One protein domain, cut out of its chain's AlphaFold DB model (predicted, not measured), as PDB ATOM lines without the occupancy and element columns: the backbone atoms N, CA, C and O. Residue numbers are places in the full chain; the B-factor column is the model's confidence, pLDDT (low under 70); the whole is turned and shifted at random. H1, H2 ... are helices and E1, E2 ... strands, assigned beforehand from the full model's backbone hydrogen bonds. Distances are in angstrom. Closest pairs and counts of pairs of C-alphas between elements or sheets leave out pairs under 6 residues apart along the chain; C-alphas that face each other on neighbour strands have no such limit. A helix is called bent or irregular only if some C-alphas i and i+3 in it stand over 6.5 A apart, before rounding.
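This is residues 8 to 205 of the 221 residues of the protein "Site-specific DNA-methyltransferase (adenine-specific)" of Pseudooceanicola batsensis (strain ATCC BAA-863 / DSM 15984 / KCTC 12145 / HTCC2597) (UniProt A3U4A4). A small three-stranded sheet, E4 E3 E5, stands between a strand hairpin, E1 and E2, towards one end and a group of helices towards the other. H2 lies over one face of the sheet, H5 of the helical hairpin H5 and H6 crosses H2, and H3 and H7 run side by side beyond, with H7 far from the strands. The printed part has 198 residues, with seven named helices and five named strands in the order E1 E2 H1 E3 E4 E5 H2 H3 H4 H5 H6 H7, and its class is mostly helix. Both sheets are antiparallel, and H2 and the sheet E4 E3 E5 make two layers, a helix on one face of a sheet. The whole is compact, with a radius of gyration of the C-alphas of 17.9 A and spans of 56 by 50 by 30 A.

Start with E1, residues 17 to 21, and E2, residues 35 to 38, an antiparallel hairpin in which N 20 and O 35 are 2.8 A apart, within hydrogen-bond range. Residues 20 to 21 of E1 also pair, parallel, with residues 76 to 77. H1, residues 49 to 53, is only just on the next sheet, with 5 pairs of C-alphas within 10 A, and only grazes it. E3, residues 56 to 60, is that sheet's inner strand; E4, residues 68 to 71, forms a hairpin with it, and N 58 and O 69 are 2.8 A apart. On the other side of E3 is the edge strand E5, residues 81 to 84, where N 57 and O 84 are 2.9 A apart. H2, residues 89 to 102, is irregular, with C-alphas 90 and 93 7.5 A apart; its height over the sheet is 9.0 A, and it lies over E4 and E3, along the strands at 19 degrees to E3 on the local plane. H3, residues 105 to 122, is irregular too, with C-alphas 114 and 117 8.8 A apart and a kink of 105 degrees near residue 116. H4, residues 128 to 132, touches no helix and is not on the sheet. H5, residues 144 to 161, touches H2 with residues 149 to 157 alone, about perpendicular at 82 degrees; the closest C-alphas, of Tyr 97 and Ala 153, are 4.3 A apart. H6, residues 167 to 180, forms a helical hairpin with H5, a shallow tilt of 17 degrees, with the C-alphas of Ile 152 and Ile 173 closest at 5.9 A. H7, residues 185 to 199, touches H3 at a shallow tilt of 25 degrees, the same way, with the C-alphas of Ala 109 and Val 191 closest at 5.6 A. Every O i to N i+4 pair is within hydrogen-bond range in H1, H4, H6 and H7; the others have 6 of 10 in H2, 8 of 14 in H3 and 13 of 14 in H5.

Find C-alpha 17 at (151.947, 183.058, 136.353), where E1 begins; E1 is 12.8 A long and E3 12.9 A. Find C-alpha 144 at (181.909, 158.756, 162.095); from there H5 runs 26.3 A. H2 measures 21.0 A, H3 20.7 A, H6 20.0 A and H7 21.1 A, ending at C-alpha 199, (189.847, 172.641, 131.198).

The two C-alphas farthest apart, of Pro 42 and Ser 186, are 56.0 A apart. The printed part has no cut. Its long links are E1 to E2 and H4 to H5. The mean pLDDT of the printed part is 87.7; look for values under 70 at residues 11 to 13, 64 to 65, 116 to 124 and 199 to 205.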
ATOM      1  N   VAL A   8     157.727 184.465 130.097       90.19
ATOM      2  CA  VAL A   8     158.111 185.879 130.103       90.19
ATOM      3  C   VAL A   8     159.296 186.099 131.043       90.19
ATOM      4  O   VAL A   8     159.506 185.320 131.976       90.19
ATOM      5  N   GLY A   9     160.108 187.123 130.764       84.94
ATOM      6  CA  GLY A   9     161.087 187.628 131.735       84.94
ATOM      7  C   GLY A   9     160.381 188.333 132.898       84.94
ATOM      8  O   GLY A   9     159.177 188.575 132.816       84.94
ATOM      9  N   GLU A  10     161.098 188.657 133.973       71.88
ATOM     10  CA  GLU A  10     160.510 189.443 135.074       71.88
ATOM     11  C   GLU A  10     160.031 190.821 134.570       71.88
ATOM     12  O   GLU A  10     160.766 191.498 133.842       71.88
ATOM     13  N   PRO A  11     158.764 191.185 134.862       57.97
ATOM     14  CA  PRO A  11     158.443 191.863 136.122       57.97
ATOM     15  C   PRO A  11     157.254 191.253 136.908       57.97
ATOM     16  O   PRO A  11     156.721 190.201 136.554       57.97
ATOM     17  N   ASP A  12     156.933 191.882 138.045       66.31
ATOM     18  CA  ASP A  12     156.175 191.388 139.207       66.31
ATOM     19  C   ASP A  12     154.892 190.581 138.958       66.31
ATOM     20  O   ASP A  12     154.056 190.934 138.132       66.31
ATOM     21  N   CYS A  13     154.744 189.525 139.776       69.44
ATOM     22  CA  CYS A  13     153.524 188.782 140.126       69.44
ATOM     23  C   CYS A  13     152.355 188.899 139.134       69.44
ATOM     24  O   CYS A  13     151.277 189.381 139.487       69.44
ATOM     25  N   ILE A  14     152.551 188.420 137.906       86.38
ATOM     26  CA  ILE A  14     151.485 188.401 136.905       86.38
ATOM     27  C   ILE A  14     150.437 187.367 137.357       86.38
ATOM     28  O   ILE A  14     150.792 186.206 137.590       86.38
ATOM     29  N   PRO A  15     149.149 187.734 137.501       87.19
ATOM     30  CA  PRO A  15     148.111 186.778 137.867       87.19
ATOM     31  C   PRO A  15     148.077 185.591 136.900       87.19
ATOM     32  O   PRO A  15     148.103 185.761 135.682       87.19
ATOM     33  N   GLY A  16     148.038 184.377 137.448       90.31
ATOM     34  CA  GLY A  16     148.096 183.149 136.654       90.31
ATOM     35  C   GLY A  16     149.500 182.770 136.168       90.31
ATOM     36  O   GLY A  16     149.616 181.825 135.394       90.31
ATOM     37  N   PHE A  17     150.561 183.451 136.611       92.50
ATOM     38  CA  PHE A  17     151.947 183.058 136.353       92.50
ATOM     39  C   PHE A  17     152.644 182.593 137.633       92.50
ATOM     40  O   PHE A  17     152.330 183.010 138.746       92.50
ATOM     41  N   MET A  18     153.629 181.717 137.461       91.81
ATOM     42  CA  MET A  18     154.505 181.234 138.523       91.81
ATOM     43  C   MET A  18     155.966 181.446 138.117       91.81
ATOM     44  O   MET A  18     156.289 181.280 136.938       91.81
ATOM     45  N   PRO A  19     156.884 181.740 139.060       94.06
ATOM     46  CA  PRO A  19     158.312 181.726 138.771       94.06
ATOM     47  C   PRO A  19     158.740 180.409 138.111       94.06
ATOM     48  O   PRO A  19     158.296 179.331 138.511       94.06
ATOM     49  N   LEU A  20     159.611 180.492 137.109       94.00
ATOM     50  CA  LEU A  20     160.126 179.355 136.356       94.00
ATOM     51  C   LEU A  20     161.636 179.239 136.572       94.00
ATOM     52  O   LEU A  20     162.380 180.179 136.305       94.00
ATOM     53  N   ILE A  21     162.077 178.065 137.020       94.81
ATOM     54  CA  ILE A  21     163.488 177.687 137.114       94.81
ATOM     55  C   ILE A  21     163.849 176.847 135.888       94.81
ATOM     56  O   ILE A  21     163.281 175.772 135.662       94.81
ATOM     57  N   VAL A  22     164.821 177.310 135.111       93.44
ATOM     58  CA  VAL A  22     165.425 176.542 134.014       93.44
ATOM     59  C   VAL A  22     166.821 176.044 134.396       93.44
ATOM     60  O   VAL A  22     167.332 176.342 135.473       93.44
ATOM     61  N   GLY A  23     167.449 175.235 133.539       91.12
ATOM     62  CA  GLY A  23     168.762 174.661 133.846       91.12
ATOM     63  C   GLY A  23     169.839 175.730 134.059       91.12
ATOM     64  O   GLY A  23     170.691 175.590 134.934       91.12
ATOM     65  N   GLU A  24     169.790 176.816 133.292       90.88
ATOM     66  CA  GLU A  24     170.713 177.953 133.365       90.88
ATOM     67  C   GLU A  24     170.656 178.676 134.706       90.88
ATOM     68  O   GLU A  24     171.674 179.215 135.132       90.88
ATOM     69  N   ASP A  25     169.508 178.629 135.378       93.69
ATOM     70  CA  ASP A  25     169.307 179.287 136.664       93.69
ATOM     71  C   ASP A  25     169.977 178.530 137.830       93.69
ATOM     72  O   ASP A  25     170.116 179.064 138.931       93.69
ATOM     73  N   ILE A  26     170.393 177.274 137.617       93.94
ATOM     74  CA  ILE A  26     171.002 176.432 138.654       93.94
ATOM     75  C   ILE A  26     172.524 176.520 138.564       93.94
ATOM     76  O   ILE A  26     173.150 176.036 137.611       93.94
ATOM     77  N   GLY A  27     173.116 177.102 139.604       91.44
ATOM     78  CA  GLY A  27     174.552 177.153 139.836       91.44
ATOM     79  C   GLY A  27     175.045 176.049 140.773       91.44
ATOM     80  O   GLY A  27     174.335 175.107 141.118       91.44
ATOM     81  N   ARG A  28     176.303 176.176 141.197       92.12
ATOM     82  CA  ARG A  28     176.903 175.349 142.249       92.12
ATOM     83  C   ARG A  28     176.614 176.019 143.594       92.12
ATOM     84  O   ARG A  28     177.244 177.028 143.895       92.12
ATOM     85  N   TYR A  29     175.658 175.482 144.358       95.38
ATOM     86  CA  TYR A  29     175.101 176.098 145.580       95.38
ATOM     87  C   TYR A  29     174.345 177.419 145.364       95.38
ATOM     88  O   TYR A  29     174.138 178.172 146.314       95.38
ATOM     89  N   ASP A  30     173.931 177.714 144.136       94.31
ATOM     90  CA  ASP A  30     173.281 178.979 143.804       94.31
ATOM     91  C   ASP A  30     172.047 178.750 142.934       94.31
ATOM     92  O   ASP A  30     171.957 177.750 142.213       94.31
ATOM     93  N   LEU A  31     171.084 179.659 143.052       94.81
ATOM     94  CA  LEU A  31     169.833 179.634 142.312       94.81
ATOM     95  C   LEU A  31     169.430 181.057 141.941       94.81
ATOM     96  O   LEU A  31     169.096 181.859 142.814       94.81
ATOM     97  N   SER A  32     169.352 181.324 140.645       91.44
ATOM     98  CA  SER A  32     168.606 182.463 140.125       91.44
ATOM     99  C   SER A  32     167.200 182.025 139.700       91.44
ATOM    100  O   SER A  32     166.803 180.865 139.815       91.44
ATOM    101  N   CYS A  33     166.372 182.974 139.294       88.06
ATOM    102  CA  CYS A  33     165.085 182.687 138.680       88.06
ATOM    103  C   CYS A  33     164.737 183.915 137.863       88.06
ATOM    104  O   CYS A  33     164.430 184.957 138.422       88.06
ATOM    105  N   SER A  34     164.901 183.802 136.555       83.88
ATOM    106  CA  SER A  34     164.904 184.947 135.643       83.88
ATOM    107  C   SER A  34     163.601 185.089 134.851       83.88
ATOM    108  O   SER A  34     163.482 185.956 133.984       83.88
ATOM    109  N   ARG A  35     162.649 184.174 135.073       91.88
ATOM    110  CA  ARG A  35     161.492 183.941 134.204       91.88
ATOM    111  C   ARG A  35     160.257 183.563 135.008       91.88
ATOM    112  O   ARG A  35     160.355 183.036 136.116       91.88
ATOM    113  N   GLN A  36     159.096 183.742 134.392       93.50
ATOM    114  CA  GLN A  36     157.816 183.222 134.863       93.50
ATOM    115  C   GLN A  36     157.124 182.436 133.744       93.50
ATOM    116  O   GLN A  36     157.378 182.667 132.559       93.50
ATOM    117  N   ILE A  37     156.261 181.497 134.121       92.94
ATOM    118  CA  ILE A  37     155.450 180.688 133.210       92.94
ATOM    119  C   ILE A  37     153.972 180.839 133.556       92.94
ATOM    120  O   ILE A  37     153.606 180.769 134.730       92.94
ATOM    121  N   LYS A  38     153.130 181.020 132.537       93.31
ATOM    122  CA  LYS A  38     151.672 180.973 132.678       93.31
ATOM    123  C   LYS A  38     151.260 179.575 133.147       93.31
ATOM    124  O   LYS A  38     151.795 178.594 132.635       93.31
ATOM    125  N   LEU A  39     150.358 179.473 134.112       91.38
ATOM    126  CA  LEU A  39     149.777 178.216 134.587       91.38
ATOM    127  C   LEU A  39     148.570 177.816 133.730       91.38
ATOM    128  O   LEU A  39     148.040 178.628 132.975       91.38
ATOM    129  N   ASP A  40     148.167 176.551 133.843       90.81
ATOM    130  CA  ASP A  40     146.947 176.006 133.231       90.81
ATOM    131  C   ASP A  40     146.864 176.177 131.702       90.81
ATOM    132  O   ASP A  40     145.783 176.204 131.114       90.81
ATOM    133  N   VAL A  41     148.019 176.267 131.031       92.12
ATOM    134  CA  VAL A  41     148.084 176.314 129.567       92.12
ATOM    135  C   VAL A  41     147.802 174.915 129.005       92.12
ATOM    136  O   VAL A  41     148.544 173.975 129.321       92.12
ATOM    137  N   PRO A  42     146.782 174.750 128.138       91.00
ATOM    138  CA  PRO A  42     146.489 173.467 127.509       91.00
ATOM    139  C   PRO A  42     147.710 172.889 126.783       91.00
ATOM    140  O   PRO A  42     148.378 173.578 126.014       91.00
ATOM    141  N   GLY A  43     148.002 171.611 127.031       89.44
ATOM    142  CA  GLY A  43     149.139 170.905 126.430       89.44
ATOM    143  C   GLY A  43     150.458 171.008 127.204       89.44
ATOM    144  O   GLY A  43     151.409 170.309 126.852       89.44
ATOM    145  N   ILE A  44     150.534 171.803 128.278       90.00
ATOM    146  CA  ILE A  44     151.694 171.819 129.179       90.00
ATOM    147  C   ILE A  44     151.398 170.975 130.416       90.00
ATOM    148  O   ILE A  44     150.442 171.214 131.147       90.00
ATOM    149  N   ASN A  45     152.260 169.990 130.671       89.69
ATOM    150  CA  ASN A  45     152.179 169.164 131.869       89.69
ATOM    151  C   ASN A  45     153.010 169.783 133.004       89.69
ATOM    152  O   ASN A  45     154.233 169.617 133.063       89.69
ATOM    153  N   TYR A  46     152.347 170.520 133.891       89.38
ATOM    154  CA  TYR A  46     152.955 171.076 135.099       89.38
ATOM    155  C   TYR A  46     153.103 169.980 136.159       89.38
ATOM    156  O   TYR A  46     152.233 169.124 136.310       89.38
ATOM    157  N   LYS A  47     154.201 169.996 136.925       87.56
ATOM    158  CA  LYS A  47     154.340 169.076 138.065       87.56
ATOM    159  C   LYS A  47     153.376 169.503 139.180       87.56
ATOM    160  O   LYS A  47     152.973 170.662 139.243       87.56
ATOM    161  N   ASP A  48     153.066 168.574 140.083       88.75
ATOM    162  CA  ASP A  48     152.223 168.830 141.258       88.75
ATOM    163  C   ASP A  48     152.711 170.069 142.038       88.75
ATOM    164  O   ASP A  48     153.892 170.181 142.384       88.75
ATOM    165  N   GLN A  49     151.797 170.991 142.353       85.81
ATOM    166  CA  GLN A  49     152.099 172.191 143.137       85.81
ATOM    167  C   GLN A  49     152.697 171.866 144.512       85.81
ATOM    168  O   GLN A  49     153.558 172.603 145.002       85.81
ATOM    169  N   LYS A  50     152.322 170.733 145.121       89.25
ATOM    170  CA  LYS A  50     152.927 170.253 146.369       89.25
ATOM    171  C   LYS A  50     154.421 170.011 146.210       89.25
ATOM    172  O   LYS A  50     155.162 170.268 147.154       89.25
ATOM    173  N   LEU A  51     154.888 169.535 145.054       89.75
ATOM    174  CA  LEU A  51     156.319 169.361 144.791       89.75
ATOM    175  C   LEU A  51     157.028 170.721 144.727       89.75
ATOM    176  O   LEU A  51     158.101 170.881 145.305       89.75
ATOM    177  N   TYR A  52     156.421 171.713 144.070       90.44
ATOM    178  CA  TYR A  52     156.984 173.066 143.969       90.44
ATOM    179  C   TYR A  52     157.037 173.801 145.312       90.44
ATOM    180  O   TYR A  52     157.935 174.618 145.515       90.44
ATOM    181  N   GLY A  53     156.121 173.500 146.234       87.25
ATOM    182  CA  GLY A  53     156.088 174.084 147.578       87.25
ATOM    183  C   GLY A  53     157.070 173.470 148.582       87.25
ATOM    184  O   GLY A  53     157.306 174.051 149.639       87.25
ATOM    185  N   GLN A  54     157.644 172.304 148.284       92.88
ATOM    186  CA  GLN A  54     158.527 171.592 149.209       92.88
ATOM    187  C   GLN A  54     159.986 172.044 149.104       92.88
ATOM    188  O   GLN A  54     160.474 172.422 148.034       92.88
ATOM    189  N   GLU A  55     160.701 171.940 150.231       95.31
ATOM    190  CA  GLU A  55     162.159 172.005 150.232       95.31
ATOM    191  C   GLU A  55     162.715 170.829 149.428       95.31
ATOM    192  O   GLU A  55     162.372 169.670 149.673       95.31
ATOM    193  N   ARG A  56     163.553 171.134 148.442       96.31
ATOM    194  CA  ARG A  56     164.015 170.144 147.473       96.31
ATOM    195  C   ARG A  56     165.405 170.460 146.961       96.31
ATOM    196  O   ARG A  56     165.784 171.626 146.835       96.31
ATOM    197  N   LEU A  57     166.138 169.406 146.633       97.50
ATOM    198  CA  LEU A  57     167.385 169.484 145.891       97.50
ATOM    199  C   LEU A  57     167.055 169.534 144.399       97.50
ATOM    200  O   LEU A  57     166.378 168.652 143.865       97.50
ATOM    201  N   LEU A  58     167.544 170.572 143.736       97.06
ATOM    202  CA  LEU A  58     167.493 170.726 142.294       97.06
ATOM    203  C   LEU A  58     168.833 170.307 141.706       97.06
ATOM    204  O   LEU A  58     169.875 170.763 142.173       97.06
ATOM    205  N   VAL A  59     168.799 169.472 140.671       95.81
ATOM    206  CA  VAL A  59     169.995 169.071 139.918       95.81
ATOM    207  C   VAL A  59     169.774 169.384 138.446       95.81
ATOM    208  O   VAL A  59     168.766 168.981 137.858       95.81
ATOM    209  N   ARG A  60     170.714 170.121 137.853       93.19
ATOM    210  CA  ARG A  60     170.696 170.468 136.434       93.19
ATOM    211  C   ARG A  60     171.062 169.241 135.597       93.19
ATOM    212  O   ARG A  60     172.050 168.569 135.873       93.19
ATOM    213  N   LYS A  61     170.271 168.972 134.560       89.75
ATOM    214  CA  LYS A  61     170.449 167.831 133.655       89.75
ATOM    215  C   LYS A  61     171.581 168.029 132.650       89.75
ATOM    216  O   LYS A  61     172.287 167.080 132.346       89.75
ATOM    217  N   THR A  62     171.722 169.231 132.103       78.69
ATOM    218  CA  THR A  62     172.627 169.528 130.983       78.69
ATOM    219  C   THR A  62     173.668 170.570 131.365       78.69
ATOM    220  O   THR A  62     173.380 171.457 132.161       78.69
ATOM    221  N   GLY A  63     174.845 170.535 130.747       71.50
ATOM    222  CA  GLY A  63     175.890 171.547 130.919       71.50
ATOM    223  C   GLY A  63     177.067 171.067 131.767       71.50
ATOM    224  O   GLY A  63     177.034 169.999 132.367       71.50
ATOM    225  N   ILE A  64     178.140 171.858 131.773       69.12
ATOM    226  CA  ILE A  64     179.413 171.461 132.384       69.12
ATOM    227  C   ILE A  64     179.287 171.424 133.914       69.12
ATOM    228  O   ILE A  64     178.933 172.427 134.547       69.12
ATOM    229  N   GLY A  65     179.649 170.277 134.492       69.25
ATOM    230  CA  GLY A  65     179.685 170.050 135.935       69.25
ATOM    231  C   GLY A  65     178.366 169.587 136.549       69.25
ATOM    232  O   GLY A  65     177.286 169.755 135.989       69.25
ATOM    233  N   LEU A  66     178.460 169.023 137.755       83.31
ATOM    234  CA  LEU A  66     177.303 168.659 138.572       83.31
ATOM    235  C   LEU A  66     176.763 169.916 139.270       83.31
ATOM    236  O   LEU A  66     177.149 170.238 140.394       83.31
ATOM    237  N   LYS A  67     175.901 170.671 138.580       90.81
ATOM    238  CA  LYS A  67     175.269 171.875 139.142       90.81
ATOM    239  C   LYS A  67     174.006 171.508 139.906       90.81
ATOM    240  O   LYS A  67     173.078 170.911 139.353       90.81
ATOM    241  N   ALA A  68     173.980 171.880 141.177       95.75
ATOM    242  CA  ALA A  68     172.882 171.586 142.072       95.75
ATOM    243  C   ALA A  68     172.757 172.646 143.169       95.75
ATOM    244  O   ALA A  68     173.726 173.315 143.538       95.75
ATOM    245  N   THR A  69     171.551 172.762 143.717       97.62
ATOM    246  CA  THR A  69     171.244 173.645 144.847       97.62
ATOM    247  C   THR A  69     169.988 173.176 145.580       97.62
ATOM    248  O   THR A  69     169.182 172.433 145.023       97.62
ATOM    249  N   VAL A  70     169.801 173.598 146.828       97.75
ATOM    250  CA  VAL A  70     168.573 173.341 147.593       97.75
ATOM    251  C   VAL A  70     167.735 174.608 147.602       97.75
ATOM    252  O   VAL A  70     168.256 175.700 147.821       97.75
ATOM    253  N   THR A  71     166.428 174.473 147.389       95.44
ATOM    254  CA  THR A  71     165.509 175.610 147.402       95.44
ATOM    255  C   THR A  71     164.228 175.316 148.164       95.44
ATOM    256  O   THR A  71     163.743 174.186 148.189       95.44
ATOM    257  N   LYS A  72     163.670 176.380 148.746       93.94
ATOM    258  CA  LYS A  72     162.295 176.451 149.258       93.94
ATOM    259  C   LYS A  72     161.403 177.341 148.383       93.94
ATOM    260  O   LYS A  72     160.247 177.564 148.723       93.94
ATOM    261  N   LYS A  73     161.936 177.892 147.282       92.31
ATOM    262  CA  LYS A  73     161.190 178.783 146.390       92.31
ATOM    263  C   LYS A  73     160.071 177.999 145.709       92.31
ATOM    264  O   LYS A  73     160.321 176.964 145.079       92.31
ATOM    265  N   VAL A  74     158.851 178.521 145.809       93.62
ATOM    266  CA  VAL A  74     157.706 178.028 145.043       93.62
ATOM    267  C   VAL A  74     157.897 178.470 143.598       93.62
ATOM    268  O   VAL A  74     157.804 179.653 143.282       93.62
ATOM    269  N   ALA A  75     158.279 177.524 142.750       93.31
ATOM    270  CA  ALA A  75     158.600 177.784 141.355       93.31
ATOM    271  C   ALA A  75     158.447 176.509 140.530       93.31
ATOM    272  O   ALA A  75     158.896 175.430 140.947       93.31
ATOM    273  N   ALA A  76     157.879 176.672 139.340       94.06
ATOM    274  CA  ALA A  76     157.867 175.659 138.308       94.06
ATOM    275  C   ALA A  76     159.291 175.396 137.802       94.06
ATOM    276  O   ALA A  76     160.213 176.185 138.008       94.06
ATOM    277  N   SER A  77     159.484 174.281 137.104       94.12
ATOM    278  CA  SER A  77     160.723 174.040 136.369       94.12
ATOM    279  C   SER A  77     160.454 173.314 135.068       94.12
ATOM    280  O   SER A  77     159.501 172.538 134.971       94.12
ATOM    281  N   ASN A  78     161.356 173.470 134.106       91.81
ATOM    282  CA  ASN A  78     161.328 172.662 132.895       91.81
ATOM    283  C   ASN A  78     161.915 171.248 133.127       91.81
ATOM    284  O   ASN A  78     162.283 170.855 134.241       91.81
ATOM    285  N   GLN A  79     161.975 170.471 132.045       90.56
ATOM    286  CA  GLN A  79     162.363 169.056 132.040       90.56
ATOM    287  C   GLN A  79     163.866 168.818 132.266       90.56
ATOM    288  O   GLN A  79     164.284 167.684 132.501       90.56
ATOM    289  N   VAL A  80     164.691 169.867 132.180       91.31
ATOM    290  CA  VAL A  80     166.144 169.774 132.408       91.31
ATOM    291  C   VAL A  80     166.526 170.003 133.871       91.31
ATOM    292  O   VAL A  80     167.708 170.081 134.192       91.31
ATOM    293  N   VAL A  81     165.539 170.084 134.767       94.12
ATOM    294  CA  VAL A  81     165.744 170.200 136.211       94.12
ATOM    295  C   VAL A  81     165.129 168.990 136.909       94.12
ATOM    296  O   VAL A  81     163.903 168.809 136.924       94.12
ATOM    297  N   PHE A  82     165.983 168.171 137.520       95.00
ATOM    298  CA  PHE A  82     165.558 167.092 138.404       95.00
ATOM    299  C   PHE A  82     165.252 167.633 139.796       95.00
ATOM    300  O   PHE A  82     165.921 168.546 140.274       95.00
ATOM    301  N   HIS A  83     164.220 167.072 140.426       95.69
ATOM    302  CA  HIS A  83     163.774 167.442 141.768       95.69
ATOM    303  C   HIS A  83     163.914 166.215 142.655       95.69
ATOM    304  O   HIS A  83     163.334 165.174 142.350       95.69
ATOM    305  N   TYR A  84     164.652 166.354 143.747       95.38
ATOM    306  CA  TYR A  84     164.762 165.335 144.780       95.38
ATOM    307  C   TYR A  84     164.181 165.883 146.077       95.38
ATOM    308  O   TYR A  84     164.620 166.919 146.583       95.38
ATOM    309  N   VAL A  85     163.187 165.173 146.599       94.44
ATOM    310  CA  VAL A  85     162.562 165.436 147.895       94.44
ATOM    311  C   VAL A  85     162.877 164.283 148.842       94.44
ATOM    312  O   VAL A  85     162.976 163.134 148.394       94.44
ATOM    313  N   PRO A  86     163.067 164.554 150.141       92.19
ATOM    314  CA  PRO A  86     163.271 163.493 151.108       92.19
ATOM    315  C   PRO A  86     161.972 162.688 151.251       92.19
ATOM    316  O   PRO A  86     160.876 163.245 151.204       92.19
ATOM    317  N   ARG A  87     162.085 161.369 151.440       89.38
ATOM    318  CA  ARG A  87     160.909 160.497 151.628       89.38
ATOM    319  C   ARG A  87     160.156 160.791 152.930       89.38
ATOM    320  O   ARG A  87     158.979 160.472 153.040       89.38
ATOM    321  N   SER A  88     160.834 161.402 153.898       88.75
ATOM    322  CA  SER A  88     160.297 161.775 155.201       88.75
ATOM    323  C   SER A  88     161.010 163.023 155.739       88.75
ATOM    324  O   SER A  88     162.115 163.362 155.308       88.75
ATOM    325  N   LYS A  89     160.368 163.760 156.654       82.12
ATOM    326  CA  LYS A  89     160.874 165.065 157.130       82.12
ATOM    327  C   LYS A  89     162.190 164.960 157.909       82.12
ATOM    328  O   LYS A  89     163.022 165.860 157.820       82.12
ATOM    329  N   ASP A  90     162.390 163.870 158.640       84.00
ATOM    330  CA  ASP A  90     163.614 163.547 159.383       84.00
ATOM    331  C   ASP A  90     164.843 163.406 158.468       84.00
ATOM    332  O   ASP A  90     165.965 163.706 158.876       84.00
ATOM    333  N   LEU A  91     164.633 163.088 157.188       86.19
ATOM    334  CA  LEU A  91     165.694 163.008 156.186       86.19
ATOM    335  C   LEU A  91     166.017 164.361 155.530       86.19
ATOM    336  O   LEU A  91     166.828 164.419 154.609       86.19
ATOM    337  N   GLY A  92     165.445 165.477 155.994       88.31
ATOM    338  CA  GLY A  92     165.671 166.800 155.396       88.31
ATOM    339  C   GLY A  92     167.143 167.238 155.368       88.31
ATOM    340  O   GLY A  92     167.560 167.966 154.468       88.31
ATOM    341  N   PHE A  93     167.981 166.768 156.303       94.31
ATOM    342  CA  PHE A  93     169.417 167.076 156.264       94.31
ATOM    343  C   PHE A  93     170.150 166.411 155.091       94.31
ATOM    344  O   PHE A  93     171.139 166.975 154.616       94.31
ATOM    345  N   PHE A  94     169.642 165.281 154.578       96.06
ATOM    346  CA  PHE A  94     170.244 164.586 153.443       96.06
ATOM    347  C   PHE A  94     170.257 165.445 152.182       96.06
ATOM    348  O   PHE A  94     171.208 165.345 151.418       96.06
ATOM    349  N   LEU A  95     169.287 166.349 151.989       97.19
ATOM    350  CA  LEU A  95     169.307 167.288 150.861       97.19
ATOM    351  C   LEU A  95     170.606 168.104 150.824       97.19
ATOM    352  O   LEU A  95     171.223 168.268 149.774       97.19
ATOM    353  N   TYR A  96     171.037 168.583 151.990       98.31
ATOM    354  CA  TYR A  96     172.220 169.423 152.143       98.31
ATOM    355  C   TYR A  96     173.514 168.609 152.129       98.31
ATOM    356  O   TYR A  96     174.505 169.048 151.550       98.31
ATOM    357  N   TYR A  97     173.503 167.420 152.732       98.31
ATOM    358  CA  TYR A  97     174.626 166.487 152.655       98.31
ATOM    359  C   TYR A  97     174.899 166.069 151.202       98.31
ATOM    360  O   TYR A  97     176.013 166.252 150.711       98.31
ATOM    361  N   VAL A  98     173.870 165.602 150.488       97.56
ATOM    362  CA  VAL A  98     173.964 165.210 149.075       97.56
ATOM    363  C   VAL A  98     174.400 166.396 148.218       97.56
ATOM    364  O   VAL A  98     175.269 166.232 147.368       97.56
ATOM    365  N   LEU A  99     173.872 167.601 148.467       97.88
ATOM    366  CA  LEU A  99     174.315 168.811 147.771       97.88
ATOM    367  C   LEU A  99     175.821 169.067 147.944       97.88
ATOM    368  O   LEU A  99     176.498 169.354 146.957       97.88
ATOM    369  N   GLY A 100     176.343 168.950 149.170       97.56
ATOM    370  CA  GLY A 100     177.770 169.125 149.458       97.56
ATOM    371  C   GLY A 100     178.648 168.118 148.723       97.56
ATOM    372  O   GLY A 100     179.650 168.499 148.122       97.56
ATOM    373  N   VAL A 101     178.236 166.848 148.703       97.31
ATOM    374  CA  VAL A 101     178.959 165.795 147.978       97.31
ATOM    375  C   VAL A 101     178.901 166.033 146.467       97.31
ATOM    376  O   VAL A 101     179.954 166.095 145.835       97.31
ATOM    377  N   LEU A 102     177.710 166.237 145.889       94.62
ATOM    378  CA  LEU A 102     177.529 166.478 144.448       94.62
ATOM    379  C   LEU A 102     178.317 167.690 143.951       94.62
ATOM    380  O   LEU A 102     178.869 167.662 142.855       94.62
ATOM    381  N   SER A 103     178.375 168.743 144.762       93.00
ATOM    382  CA  SER A 103     179.056 169.987 144.416       93.00
ATOM    383  C   SER A 103     180.551 169.970 144.756       93.00
ATOM    384  O   SER A 103     181.228 170.974 144.535       93.00
ATOM    385  N   SER A 104     181.111 168.889 145.296       93.31
ATOM    386  CA  SER A 104     182.551 168.806 145.575       93.31
ATOM    387  C   SER A 104     183.385 168.656 144.297       93.31
ATOM    388  O   SER A 104     182.951 168.072 143.300       93.31
ATOM    389  N   ARG A 105     184.619 169.163 144.330       91.62
ATOM    390  CA  ARG A 105     185.618 168.945 143.273       91.62
ATOM    391  C   ARG A 105     185.979 167.469 143.185       91.62
ATOM    392  O   ARG A 105     186.130 166.958 142.081       91.62
ATOM    393  N   THR A 106     186.039 166.793 144.328       91.50
ATOM    394  CA  THR A 106     186.232 165.345 144.430       91.50
ATOM    395  C   THR A 106     185.196 164.572 143.608       91.50
ATOM    396  O   THR A 106     185.561 163.807 142.714       91.50
ATOM    397  N   MET A 107     183.899 164.808 143.840       91.81
ATOM    398  CA  MET A 107     182.832 164.125 143.100       91.81
ATOM    399  C   MET A 107     182.818 164.517 141.623       91.81
ATOM    400  O   MET A 107     182.582 163.674 140.759       91.81
ATOM    401  N   PHE A 108     183.114 165.780 141.311       88.19
ATOM    402  CA  PHE A 108     183.223 166.222 139.927       88.19
ATOM    403  C   PHE A 108     184.362 165.513 139.178       88.19
ATOM    404  O   PHE A 108     184.133 164.993 138.090       88.19
ATOM    405  N   ALA A 109     185.557 165.415 139.766       87.62
ATOM    406  CA  ALA A 109     186.688 164.700 139.173       87.62
ATOM    407  C   ALA A 109     186.405 163.198 139.011       87.62
ATOM    408  O   ALA A 109     186.711 162.624 137.964       87.62
ATOM    409  N   TYR A 110     185.758 162.573 140.001       89.75
ATOM    410  CA  TYR A 110     185.283 161.192 139.888       89.75
ATOM    411  C   TYR A 110     184.318 161.028 138.706       89.75
ATOM    412  O   TYR A 110     184.485 160.132 137.877       89.75
ATOM    413  N   HIS A 111     183.328 161.917 138.596       84.94
ATOM    414  CA  HIS A 111     182.348 161.879 137.517       84.94
ATOM    415  C   HIS A 111     183.001 162.078 136.142       84.94
ATOM    416  O   HIS A 111     182.691 161.321 135.221       84.94
ATOM    417  N   LEU A 112     183.946 163.016 136.009       81.62
ATOM    418  CA  LEU A 112     184.709 163.234 134.774       81.62
ATOM    419  C   LEU A 112     185.446 161.971 134.324       81.62
ATOM    420  O   LEU A 112     185.384 161.600 133.156       81.62
ATOM    421  N   ARG A 113     186.113 161.275 135.250       84.69
ATOM    422  CA  ARG A 113     186.854 160.051 134.920       84.69
ATOM    423  C   ARG A 113     185.951 158.867 134.601       84.69
ATOM    424  O   ARG A 113     186.295 158.073 133.737       84.69
ATOM    425  N   LYS A 114     184.798 158.758 135.264       83.25
ATOM    426  CA  LYS A 114     183.848 157.659 135.042       83.25
ATOM    427  C   LYS A 114     183.091 157.771 133.717       83.25
ATOM    428  O   LYS A 114     182.794 156.746 133.118       83.25
ATOM    429  N   SER A 115     182.763 158.989 133.290       72.69
ATOM    430  CA  SER A 115     181.936 159.241 132.095       72.69
ATOM    431  C   SER A 115     182.752 159.256 130.794       72.69
ATOM    432  O   SER A 115     182.198 159.296 129.706       72.69
ATOM    433  N   GLY A 116     184.085 159.212 130.893       66.88
ATOM    434  CA  GLY A 116     184.972 159.311 129.738       66.88
ATOM    435  C   GLY A 116     185.042 160.729 129.162       66.88
ATOM    436  O   GLY A 116     184.137 161.550 129.310       66.88
ATOM    437  N   GLU A 117     186.159 161.043 128.505       58.34
ATOM    438  CA  GLU A 117     186.448 162.404 128.046       58.34
ATOM    439  C   GLU A 117     185.494 162.909 126.949       58.34
ATOM    440  O   GLU A 117     185.193 164.096 126.903       58.34
ATOM    441  N   ASN A 118     184.962 162.023 126.104       52.56
ATOM    442  CA  ASN A 118     184.104 162.417 124.980       52.56
ATOM    443  C   ASN A 118     182.669 162.781 125.398       52.56
ATOM    444  O   ASN A 118     182.102 163.726 124.853       52.56
ATOM    445  N   GLU A 119     182.081 162.101 126.390       56.84
ATOM    446  CA  GLU A 119     180.696 162.377 126.810       56.84
ATOM    447  C   GLU A 119     180.553 163.746 127.484       56.84
ATOM    448  O   GLU A 119     179.569 164.456 127.256       56.84
ATOM    449  N   TRP A 120     181.545 164.167 128.279       55.69
ATOM    450  CA  TRP A 120     181.484 165.477 128.930       55.69
ATOM    451  C   TRP A 120     181.794 166.637 127.965       55.69
ATOM    452  O   TRP A 120     181.324 167.749 128.204       55.69
ATOM    453  N   ARG A 121     182.545 166.386 126.879       55.56
ATOM    454  CA  ARG A 121     182.956 167.393 125.880       55.56
ATOM    455  C   ARG A 121     181.845 167.792 124.916       55.56
ATOM    456  O   ARG A 121     181.768 168.957 124.540       55.56
ATOM    457  N   SER A 122     181.006 166.849 124.493       51.44
ATOM    458  CA  SER A 122     180.017 167.112 123.438       51.44
ATOM    459  C   SER A 122     178.672 167.555 124.007       51.44
ATOM    460  O   SER A 122     178.100 168.543 123.561       51.44
ATOM    461  N   HIS A 123     178.162 166.828 125.005       56.06
ATOM    462  CA  HIS A 123     176.838 167.055 125.578       56.06
ATOM    463  C   HIS A 123     176.830 166.570 127.035       56.06
ATOM    464  O   HIS A 123     176.224 165.534 127.310       56.06
ATOM    465  N   PRO A 124     177.496 167.273 127.978       64.94
ATOM    466  CA  PRO A 124     177.540 166.843 129.369       64.94
ATOM    467  C   PRO A 124     176.107 166.761 129.896       64.94
ATOM    468  O   PRO A 124     175.410 167.770 130.056       64.94
ATOM    469  N   TYR A 125     175.653 165.522 130.060       74.38
ATOM    470  CA  TYR A 125     174.275 165.180 130.341       74.38
ATOM    471  C   TYR A 125     174.243 164.199 131.498       74.38
ATOM    472  O   TYR A 125     174.754 163.081 131.444       74.38
ATOM    473  N   VAL A 126     173.587 164.620 132.560       82.62
ATOM    474  CA  VAL A 126     173.379 163.827 133.752       82.62
ATOM    475  C   VAL A 126     172.026 163.133 133.625       82.62
ATOM    476  O   VAL A 126     171.006 163.768 133.384       82.62
ATOM    477  N   THR A 127     171.977 161.816 133.802       85.38
ATOM    478  CA  THR A 127     170.714 161.067 133.882       85.38
ATOM    479  C   THR A 127     170.362 160.808 135.351       85.38
ATOM    480  O   THR A 127     171.250 160.783 136.205       85.38
ATOM    481  N   PRO A 128     169.091 160.517 135.688       86.94
ATOM    482  CA  PRO A 128     168.760 160.000 137.016       86.94
ATOM    483  C   PRO A 128     169.528 158.708 137.336       86.94
ATOM    484  O   PRO A 128     169.965 158.515 138.466       86.94
ATOM    485  N   LYS A 129     169.766 157.858 136.325       87.81
ATOM    486  CA  LYS A 129     170.571 156.636 136.453       87.81
ATOM    487  C   LYS A 129     172.030 156.945 136.806       87.81
ATOM    488  O   LYS A 129     172.584 156.282 137.674       87.81
ATOM    489  N   SER A 130     172.647 157.942 136.169       86.31
ATOM    490  CA  SER A 130     174.033 158.314 136.465       86.31
ATOM    491  C   SER A 130     174.163 158.957 137.842       86.31
ATOM    492  O   SER A 130     175.106 158.622 138.550       86.31
ATOM    493  N   LEU A 131     173.193 159.780 138.267       89.44
ATOM    494  CA  LEU A 131     173.132 160.316 139.636       89.44
ATOM    495  C   LEU A 131     172.995 159.212 140.682       89.44
ATOM    496  O   LEU A 131     173.716 159.226 141.674       89.44
ATOM    497  N   ALA A 132     172.114 158.237 140.445       90.31
ATOM    498  CA  ALA A 132     171.928 157.098 141.343       90.31
ATOM    499  C   ALA A 132     173.167 156.188 141.423       90.31
ATOM    500  O   ALA A 132     173.360 155.502 142.419       90.31
ATOM    501  N   ALA A 133     174.012 156.189 140.388       90.50
ATOM    502  CA  ALA A 133     175.249 155.414 140.329       90.50
ATOM    503  C   ALA A 133     176.479 156.162 140.881       90.50
ATOM    504  O   ALA A 133     177.603 155.647 140.775       90.50
ATOM    505  N   LEU A 134     176.311 157.383 141.405       91.94
ATOM    506  CA  LEU A 134     177.385 158.091 142.095       91.94
ATOM    507  C   LEU A 134     177.638 157.438 143.460       91.94
ATOM    508  O   LEU A 134     176.682 157.097 144.159       91.94
ATOM    509  N   PRO A 135     178.906 157.283 143.875       94.81
ATOM    510  CA  PRO A 135     179.261 156.621 145.122       94.81
ATOM    511  C   PRO A 135     179.058 157.574 146.306       94.81
ATOM    512  O   PRO A 135     180.015 157.941 146.979       94.81
ATOM    513  N   ILE A 136     177.832 158.042 146.542       95.81
ATOM    514  CA  ILE A 136     177.494 158.870 147.704       95.81
ATOM    515  C   ILE A 136     177.213 157.924 148.877       95.81
ATOM    516  O   ILE A 136     176.234 157.175 148.811       95.81
ATOM    517  N   PRO A 137     178.036 157.919 149.942       93.06
ATOM    518  CA  PRO A 137     177.827 157.019 151.067       93.06
ATOM    519  C   PRO A 137     176.465 157.254 151.715       93.06
ATOM    520  O   PRO A 137     176.033 158.400 151.869       93.06
ATOM    521  N   THR A 138     175.819 156.169 152.136       93.00
ATOM    522  CA  THR A 138     174.652 156.228 153.021       93.00
ATOM    523  C   THR A 138     175.159 156.066 154.454       93.00
ATOM    524  O   THR A 138     175.426 154.940 154.865       93.00
ATOM    525  N   PRO A 139     175.396 157.161 155.198       92.19
ATOM    526  CA  PRO A 139     175.928 157.076 156.548       92.19
ATOM    527  C   PRO A 139     174.930 156.423 157.507       92.19
ATOM    528  O   PRO A 139     173.745 156.756 157.505       92.19
ATOM    529  N   GLU A 140     175.432 155.564 158.388       91.62
ATOM    530  CA  GLU A 140     174.648 154.950 159.461       91.62
ATOM    531  C   GLU A 140     174.677 155.808 160.728       91.62
ATOM    532  O   GLU A 140     175.737 156.294 161.135       91.62
ATOM    533  N   VAL A 141     173.523 155.984 161.372       92.56
ATOM    534  CA  VAL A 141     173.378 156.808 162.581       92.56
ATOM    535  C   VAL A 141     174.380 156.382 163.661       92.56
ATOM    536  O   VAL A 141     174.549 155.202 163.941       92.56
ATOM    537  N   GLY A 142     175.056 157.358 164.273       91.31
ATOM    538  CA  GLY A 142     176.045 157.125 165.337       91.31
ATOM    539  C   GLY A 142     177.478 156.879 164.846       91.31
ATOM    540  O   GLY A 142     178.424 157.015 165.622       91.31
ATOM    541  N   THR A 143     177.680 156.614 163.555       93.19
ATOM    542  CA  THR A 143     179.023 156.410 162.989       93.19
ATOM    543  C   THR A 143     179.793 157.719 162.781       93.19
ATOM    544  O   THR A 143     179.242 158.826 162.818       93.19
ATOM    545  N   GLN A 144     181.100 157.610 162.525       90.50
ATOM    546  CA  GLN A 144     181.909 158.756 162.095       90.50
ATOM    547  C   GLN A 144     181.417 159.321 160.753       90.50
ATOM    548  O   GLN A 144     181.333 160.539 160.609       90.50
ATOM    549  N   ALA A 145     181.020 158.462 159.808       90.56
ATOM    550  CA  ALA A 145     180.456 158.882 158.524       90.56
ATOM    551  C   ALA A 145     179.169 159.707 158.700       90.56
ATOM    552  O   ALA A 145     178.976 160.704 158.007       90.56
ATOM    553  N   TRP A 146     178.321 159.360 159.675       94.56
ATOM    554  CA  TRP A 146     177.146 160.165 160.022       94.56
ATOM    555  C   TRP A 146     177.511 161.538 160.565       94.56
ATOM    556  O   TRP A 146     176.981 162.543 160.093       94.56
ATOM    557  N   ARG A 147     178.459 161.607 161.505       94.06
ATOM    558  CA  ARG A 147     178.963 162.888 162.024       94.06
ATOM    559  C   ARG A 147     179.539 163.761 160.904       94.06
ATOM    560  O   ARG A 147     179.230 164.949 160.842       94.06
ATOM    561  N   GLN A 148     180.289 163.158 159.983       94.50
ATOM    562  CA  GLN A 148     180.827 163.822 158.795       94.50
ATOM    563  C   GLN A 148     179.704 164.372 157.899       94.50
ATOM    564  O   GLN A 148     179.726 165.545 157.528       94.50
ATOM    565  N   ALA A 149     178.694 163.555 157.586       96.69
ATOM    566  CA  ALA A 149     177.564 163.940 156.740       96.69
ATOM    567  C   ALA A 149     176.733 165.079 157.351       96.69
ATOM    568  O   ALA A 149     176.342 166.014 156.646       96.69
ATOM    569  N   VAL A 150     176.507 165.038 158.667       96.69
ATOM    570  CA  VAL A 150     175.841 166.114 159.410       96.69
ATOM    571  C   VAL A 150     176.650 167.411 159.331       96.69
ATOM    572  O   VAL A 150     176.073 168.470 159.069       96.69
ATOM    573  N   GLU A 151     177.974 167.355 159.494       97.88
ATOM    574  CA  GLU A 151     178.814 168.554 159.405       97.88
ATOM    575  C   GLU A 151     178.868 169.121 157.978       97.88
ATOM    576  O   GLU A 151     178.738 170.336 157.807       97.88
ATOM    577  N   ILE A 152     178.937 168.268 156.946       98.31
ATOM    578  CA  ILE A 152     178.791 168.687 155.539       98.31
ATOM    579  C   ILE A 152     177.468 169.435 155.358       98.31
ATOM    580  O   ILE A 152     177.462 170.574 154.889       98.31
ATOM    581  N   ALA A 153     176.348 168.845 155.785       98.44
ATOM    582  CA  ALA A 153     175.033 169.469 155.678       98.44
ATOM    583  C   ALA A 153     174.978 170.833 156.390       98.44
ATOM    584  O   ALA A 153     174.430 171.800 155.853       98.44
ATOM    585  N   ASN A 154     175.576 170.947 157.576       98.19
ATOM    586  CA  ASN A 154     175.634 172.198 158.330       98.19
ATOM    587  C   ASN A 154     176.459 173.276 157.618       98.19
ATOM    588  O   ASN A 154     176.031 174.436 157.564       98.19
ATOM    589  N   ARG A 155     177.612 172.922 157.040       98.12
ATOM    590  CA  ARG A 155     178.431 173.863 156.260       98.12
ATOM    591  C   ARG A 155     177.747 174.287 154.977       98.12
ATOM    592  O   ARG A 155     177.725 175.480 154.692       98.12
ATOM    593  N   VAL A 156     177.106 173.362 154.269       98.50
ATOM    594  CA  VAL A 156     176.327 173.667 153.062       98.50
ATOM    595  C   VAL A 156     175.186 174.630 153.388       98.50
ATOM    596  O   VAL A 156     175.041 175.645 152.715       98.50
ATOM    597  N   ARG A 157     174.427 174.404 154.469       98.00
ATOM    598  CA  ARG A 157     173.384 175.349 154.919       98.00
ATOM    599  C   ARG A 157     173.930 176.748 155.170       98.00
ATOM    600  O   ARG A 157     173.294 177.721 154.778       98.00
ATOM    601  N   LYS A 158     175.090 176.865 155.826       98.00
ATOM    602  CA  LYS A 158     175.759 178.162 156.025       98.00
ATOM    603  C   LYS A 158     176.174 178.765 154.683       98.00
ATOM    604  O   LYS A 158     175.939 179.944 154.462       98.00
ATOM    605  N   HIS A 159     176.729 177.963 153.780       96.81
ATOM    606  CA  HIS A 159     177.209 178.400 152.472       96.81
ATOM    607  C   HIS A 159     176.088 178.929 151.569       96.81
ATOM    608  O   HIS A 159     176.268 179.953 150.913       96.81
ATOM    609  N   LEU A 160     174.908 178.305 151.614       96.88
ATOM    610  CA  LEU A 160     173.713 178.750 150.892       96.88
ATOM    611  C   LEU A 160     173.214 180.130 151.348       96.88
ATOM    612  O   LEU A 160     172.701 180.883 150.527       96.88
ATOM    613  N   ARG A 161     173.425 180.523 152.615       95.81
ATOM    614  CA  ARG A 161     173.121 181.897 153.079       95.81
ATOM    615  C   ARG A 161     173.985 182.953 152.385       95.81
ATOM    616  O   ARG A 161     173.583 184.105 152.298       95.81
ATOM    617  N   TYR A 162     175.145 182.546 151.875       93.56
ATOM    618  CA  TYR A 162     176.040 183.361 151.055       93.56
ATOM    619  C   TYR A 162     175.907 183.043 149.559       93.56
ATOM    620  O   TYR A 162     176.812 183.375 148.794       93.56
ATOM    621  N   GLN A 163     174.827 182.371 149.138       90.56
ATOM    622  CA  GLN A 163     174.571 181.994 147.740       90.56
ATOM    623  C   GLN A 163     175.746 181.242 147.092       90.56
ATOM    624  O   GLN A 163     176.114 181.496 145.951       90.56
ATOM    625  N   GLY A 164     176.444 180.398 147.857       90.69
ATOM    626  CA  GLY A 164     177.585 179.651 147.324       90.69
ATOM    627  C   GLY A 164     178.861 180.475 147.093       90.69
ATOM    628  O   GLY A 164     179.844 179.959 146.565       90.69
ATOM    629  N   ARG A 165     178.900 181.754 147.495       91.50
ATOM    630  CA  ARG A 165     180.013 182.672 147.164       91.50
ATOM    631  C   ARG A 165     181.144 182.711 148.194       91.50
ATOM    632  O   ARG A 165     182.208 183.266 147.936       91.50
ATOM    633  N   SER A 166     180.964 182.099 149.365       93.38
ATOM    634  CA  SER A 166     182.012 182.055 150.396       93.38
ATOM    635  C   SER A 166     183.086 181.001 150.082       93.38
ATOM    636  O   SER A 166     182.918 179.829 150.424       93.38
ATOM    637  N   LYS A 167     184.245 181.434 149.573       89.31
ATOM    638  CA  LYS A 167     185.418 180.571 149.315       89.31
ATOM    639  C   LYS A 167     185.871 179.757 150.535       89.31
ATOM    640  O   LYS A 167     186.273 178.611 150.383       89.31
ATOM    641  N   LYS A 168     185.796 180.327 151.744       93.06
ATOM    642  CA  LYS A 168     186.162 179.622 152.984       93.06
ATOM    643  C   LYS A 168     185.276 178.393 153.203       93.06
ATOM    644  O   LYS A 168     185.783 177.281 153.235       93.06
ATOM    645  N   LEU A 169     183.960 178.604 153.291       91.19
ATOM    646  CA  LEU A 169     182.979 177.520 153.434       91.19
ATOM    647  C   LEU A 169     183.081 176.485 152.305       91.19
ATOM    648  O   LEU A 169     182.962 175.297 152.574       91.19
ATOM    649  N   ASP A 170     183.345 176.920 151.072       91.88
ATOM    650  CA  ASP A 170     183.551 176.013 149.941       91.88
ATOM    651  C   ASP A 170     184.719 175.036 150.165       91.88
ATOM    652  O   ASP A 170     184.572 173.830 149.975       91.88
ATOM    653  N   LEU A 171     185.872 175.548 150.605       91.12
ATOM    654  CA  LEU A 171     187.050 174.725 150.900       91.12
ATOM    655  C   LEU A 171     186.852 173.850 152.143       91.12
ATOM    656  O   LEU A 171     187.329 172.721 152.178       91.12
ATOM    657  N   GLU A 172     186.128 174.342 153.149       93.19
ATOM    658  CA  GLU A 172     185.774 173.550 154.332       93.19
ATOM    659  C   GLU A 172     184.866 172.367 153.965       93.19
ATOM    660  O   GLU A 172     185.094 171.256 154.438       93.19
ATOM    661  N   ILE A 173     183.873 172.579 153.091       94.81
ATOM    662  CA  ILE A 173     183.031 171.498 152.559       94.81
ATOM    663  C   ILE A 173     183.889 170.499 151.777       94.81
ATOM    664  O   ILE A 173     183.731 169.298 151.974       94.81
ATOM    665  N   GLU A 174     184.825 170.969 150.944       94.50
ATOM    666  CA  GLU A 174     185.727 170.082 150.197       94.50
ATOM    667  C   GLU A 174     186.563 169.200 151.130       94.50
ATOM    668  O   GLU A 174     186.624 167.991 150.928       94.50
ATOM    669  N   GLY A 175     187.154 169.773 152.182       90.94
ATOM    670  CA  GLY A 175     187.925 169.007 153.165       90.94
ATOM    671  C   GLY A 175     187.079 167.958 153.891       90.94
ATOM    672  O   GLY A 175     187.527 166.831 154.100       90.94
ATOM    673  N   LEU A 176     185.828 168.290 154.226       96.19
ATOM    674  CA  LEU A 176     184.901 167.337 154.838       96.19
ATOM    675  C   LEU A 176     184.527 166.198 153.882       96.19
ATOM    676  O   LEU A 176     184.459 165.047 154.314       96.19
ATOM    677  N   VAL A 177     184.299 166.492 152.601       95.25
ATOM    678  CA  VAL A 177     184.005 165.469 151.588       95.25
ATOM    679  C   VAL A 177     185.234 164.602 151.312       95.25
ATOM    680  O   VAL A 177     185.102 163.386 151.238       95.25
ATOM    681  N   ALA A 178     186.435 165.175 151.249       92.81
ATOM    682  CA  ALA A 178     187.672 164.406 151.127       92.81
ATOM    683  C   ALA A 178     187.830 163.418 152.295       92.81
ATOM    684  O   ALA A 178     188.042 162.226 152.078       92.81
ATOM    685  N   GLY A 179     187.611 163.889 153.528       90.81
ATOM    686  CA  GLY A 179     187.634 163.045 154.724       90.81
ATOM    687  C   GLY A 179     186.571 161.942 154.724       90.81
ATOM    688  O   GLY A 179     186.843 160.846 155.200       90.81
ATOM    689  N   LEU A 180     185.390 162.187 154.140       93.06
ATOM    690  CA  LEU A 180     184.342 161.170 153.982       93.06
ATOM    691  C   LEU A 180     184.815 159.975 153.138       93.06
ATOM    692  O   LEU A 180     184.419 158.844 153.405       93.06
ATOM    693  N   TYR A 181     185.660 160.230 152.138       92.56
ATOM    694  CA  TYR A 181     186.224 159.215 151.247       92.56
ATOM    695  C   TYR A 181     187.628 158.748 151.661       92.56
ATOM    696  O   TYR A 181     188.236 157.960 150.943       92.56
ATOM    697  N   GLY A 182     188.154 159.222 152.798       92.00
ATOM    698  CA  GLY A 182     189.507 158.889 153.254       92.00
ATOM    699  C   GLY A 182     190.623 159.438 152.359       92.00
ATOM    700  O   GLY A 182     191.705 158.862 152.326       92.00
ATOM    701  N   LEU A 183     190.366 160.523 151.623       90.50
ATOM    702  CA  LEU A 183     191.309 161.098 150.663       90.50
ATOM    703  C   LEU A 183     192.328 162.016 151.342       90.50
ATOM    704  O   LEU A 183     191.978 162.872 152.161       90.50
ATOM    705  N   GLY A 184     193.590 161.860 150.953       87.81
ATOM    706  CA  GLY A 184     194.710 162.678 151.393       87.81
ATOM    707  C   GLY A 184     195.040 163.830 150.440       87.81
ATOM    708  O   GLY A 184     194.379 164.080 149.433       87.81
ATOM    709  N   GLN A 185     196.126 164.544 150.746       87.94
ATOM    710  CA  GLN A 185     196.586 165.678 149.931       87.94
ATOM    711  C   GLN A 185     197.025 165.262 148.521       87.94
ATOM    712  O   GLN A 185     196.793 166.001 147.565       87.94
ATOM    713  N   SER A 186     197.627 164.079 148.374       88.50
ATOM    714  CA  SER A 186     197.989 163.513 147.069       88.50
ATOM    715  C   SER A 186     196.763 163.318 146.176       88.50
ATOM    716  O   SER A 186     196.792 163.691 145.003       88.50
ATOM    717  N   ASP A 187     195.664 162.819 146.743       92.38
ATOM    718  CA  ASP A 187     194.411 162.589 146.024       92.38
ATOM    719  C   ASP A 187     193.761 163.910 145.611       92.38
ATOM    720  O   ASP A 187     193.296 164.052 144.483       92.38
ATOM    721  N   LEU A 188     193.796 164.926 146.479       89.62
ATOM    722  CA  LEU A 188     193.336 166.275 146.132       89.62
ATOM    723  C   LEU A 188     194.210 166.927 145.047       89.62
ATOM    724  O   LEU A 188     193.700 167.654 144.188       89.62
ATOM    725  N   GLY A 189     195.511 166.629 145.035       88.56
ATOM    726  CA  GLY A 189     196.414 166.975 143.939       88.56
ATOM    727  C   GLY A 189     195.987 166.328 142.619       88.56
ATOM    728  O   GLY A 189     195.924 167.006 141.589       88.56
ATOM    729  N   TRP A 190     195.610 165.047 142.652       90.81
ATOM    730  CA  TRP A 190     195.047 164.349 141.497       90.81
ATOM    731  C   TRP A 190     193.709 164.955 141.056       90.81
ATOM    732  O   TRP A 190     193.554 165.258 139.876       90.81
ATOM    733  N   VAL A 191     192.782 165.236 141.979       88.81
ATOM    734  CA  VAL A 191     191.497 165.904 141.691       88.81
ATOM    735  C   VAL A 191     191.730 167.214 140.940       88.81
ATOM    736  O   VAL A 191     191.096 167.469 139.915       88.81
ATOM    737  N   LYS A 192     192.681 168.033 141.406       88.31
ATOM    738  CA  LYS A 192     193.061 169.277 140.728       88.31
ATOM    739  C   LYS A 192     193.573 169.009 139.312       88.31
ATOM    740  O   LYS A 192     193.134 169.687 138.388       88.31
ATOM    741  N   LYS A 193     194.457 168.022 139.134       88.19
ATOM    742  CA  LYS A 193     194.996 167.635 137.821       88.19
ATOM    743  C   LYS A 193     193.884 167.233 136.849       88.19
ATOM    744  O   LYS A 193     193.846 167.771 135.749       88.19
ATOM    745  N   VAL A 194     192.947 166.378 137.271       87.00
ATOM    746  CA  VAL A 194     191.788 165.961 136.455       87.00
ATOM    747  C   VAL A 194     190.979 167.166 135.980       87.00
ATOM    748  O   VAL A 194     190.620 167.254 134.809       87.00
ATOM    749  N   ILE A 195     190.699 168.110 136.881       83.44
ATOM    750  CA  ILE A 195     189.918 169.306 136.547       83.44
ATOM    751  C   ILE A 195     190.688 170.210 135.574       83.44
ATOM    752  O   ILE A 195     190.092 170.716 134.628       83.44
ATOM    753  N   CYS A 196     191.996 170.397 135.770       82.56
ATOM    754  CA  CYS A 196     192.832 171.180 134.856       82.56
ATOM    755  C   CYS A 196     192.946 170.532 133.466       82.56
ATOM    756  O   CYS A 196     192.896 171.235 132.466       82.56
ATOM    757  N   GLU A 197     193.059 169.206 133.378       80.56
ATOM    758  CA  GLU A 197     193.052 168.487 132.097       80.56
ATOM    759  C   GLU A 197     191.722 168.656 131.366       80.56
ATOM    760  O   GLU A 197     191.712 168.963 130.178       80.56
ATOM    761  N   ALA A 198     190.599 168.553 132.084       72.06
ATOM    762  CA  ALA A 198     189.289 168.833 131.510       72.06
ATOM    763  C   ALA A 198     189.169 170.288 131.023       72.06
ATOM    764  O   ALA A 198     188.549 170.540 130.001       72.06
ATOM    765  N   GLN A 199     189.795 171.259 131.695       64.44
ATOM    766  CA  GLN A 199     189.847 172.641 131.198       64.44
ATOM    767  C   GLN A 199     190.690 172.801 129.919       64.44
ATOM    768  O   GLN A 199     190.433 173.719 129.146       64.44
ATOM    769  N   ASN A 200     191.671 171.923 129.690       60.84
ATOM    770  CA  ASN A 200     192.710 172.077 128.664       60.84
ATOM    771  C   ASN A 200     192.429 171.347 127.331       60.84
ATOM    772  O   ASN A 200     193.344 171.186 126.524       60.84
ATOM    773  N   LEU A 201     191.202 170.883 127.076       57.47
ATOM    774  CA  LEU A 201     190.872 169.978 125.963       57.47
ATOM    775  C   LEU A 201     189.523 170.406 125.333       57.47
ATOM    776  O   LEU A 201     188.564 170.631 126.060       57.47
ATOM    777  N   GLU A 202     189.304 170.549 124.022       49.88
ATOM    778  CA  GLU A 202     190.019 169.985 122.867       49.88
ATOM    779  C   GLU A 202     189.787 170.669 121.497       49.88
ATOM    780  O   GLU A 202     190.712 170.619 120.694       49.88
ATOM    781  N   PRO A 203     188.677 171.367 121.169       49.97
ATOM    782  CA  PRO A 203     188.556 171.974 119.831       49.97
ATOM    783  C   PRO A 203     189.605 173.065 119.558       49.97
ATOM    784  O   PRO A 203     190.070 173.241 118.439       49.97
ATOM    785  N   MET A 204     189.994 173.795 120.604       44.59
ATOM    786  CA  MET A 204     190.866 174.967 120.504       44.59
ATOM    787  C   MET A 204     192.336 174.615 120.318       44.59
ATOM    788  O   MET A 204     193.060 175.394 119.714       44.59
ATOM    789  N   ARG A 205     192.777 173.450 120.806       50.72
ATOM    790  CA  ARG A 205     194.181 173.051 120.692       50.72
ATOM    791  C   ARG A 205     194.507 172.587 119.267       50.72
ATOM    792  O   ARG A 205     195.459 173.085 118.681       50.72
TER     793      ARG A 205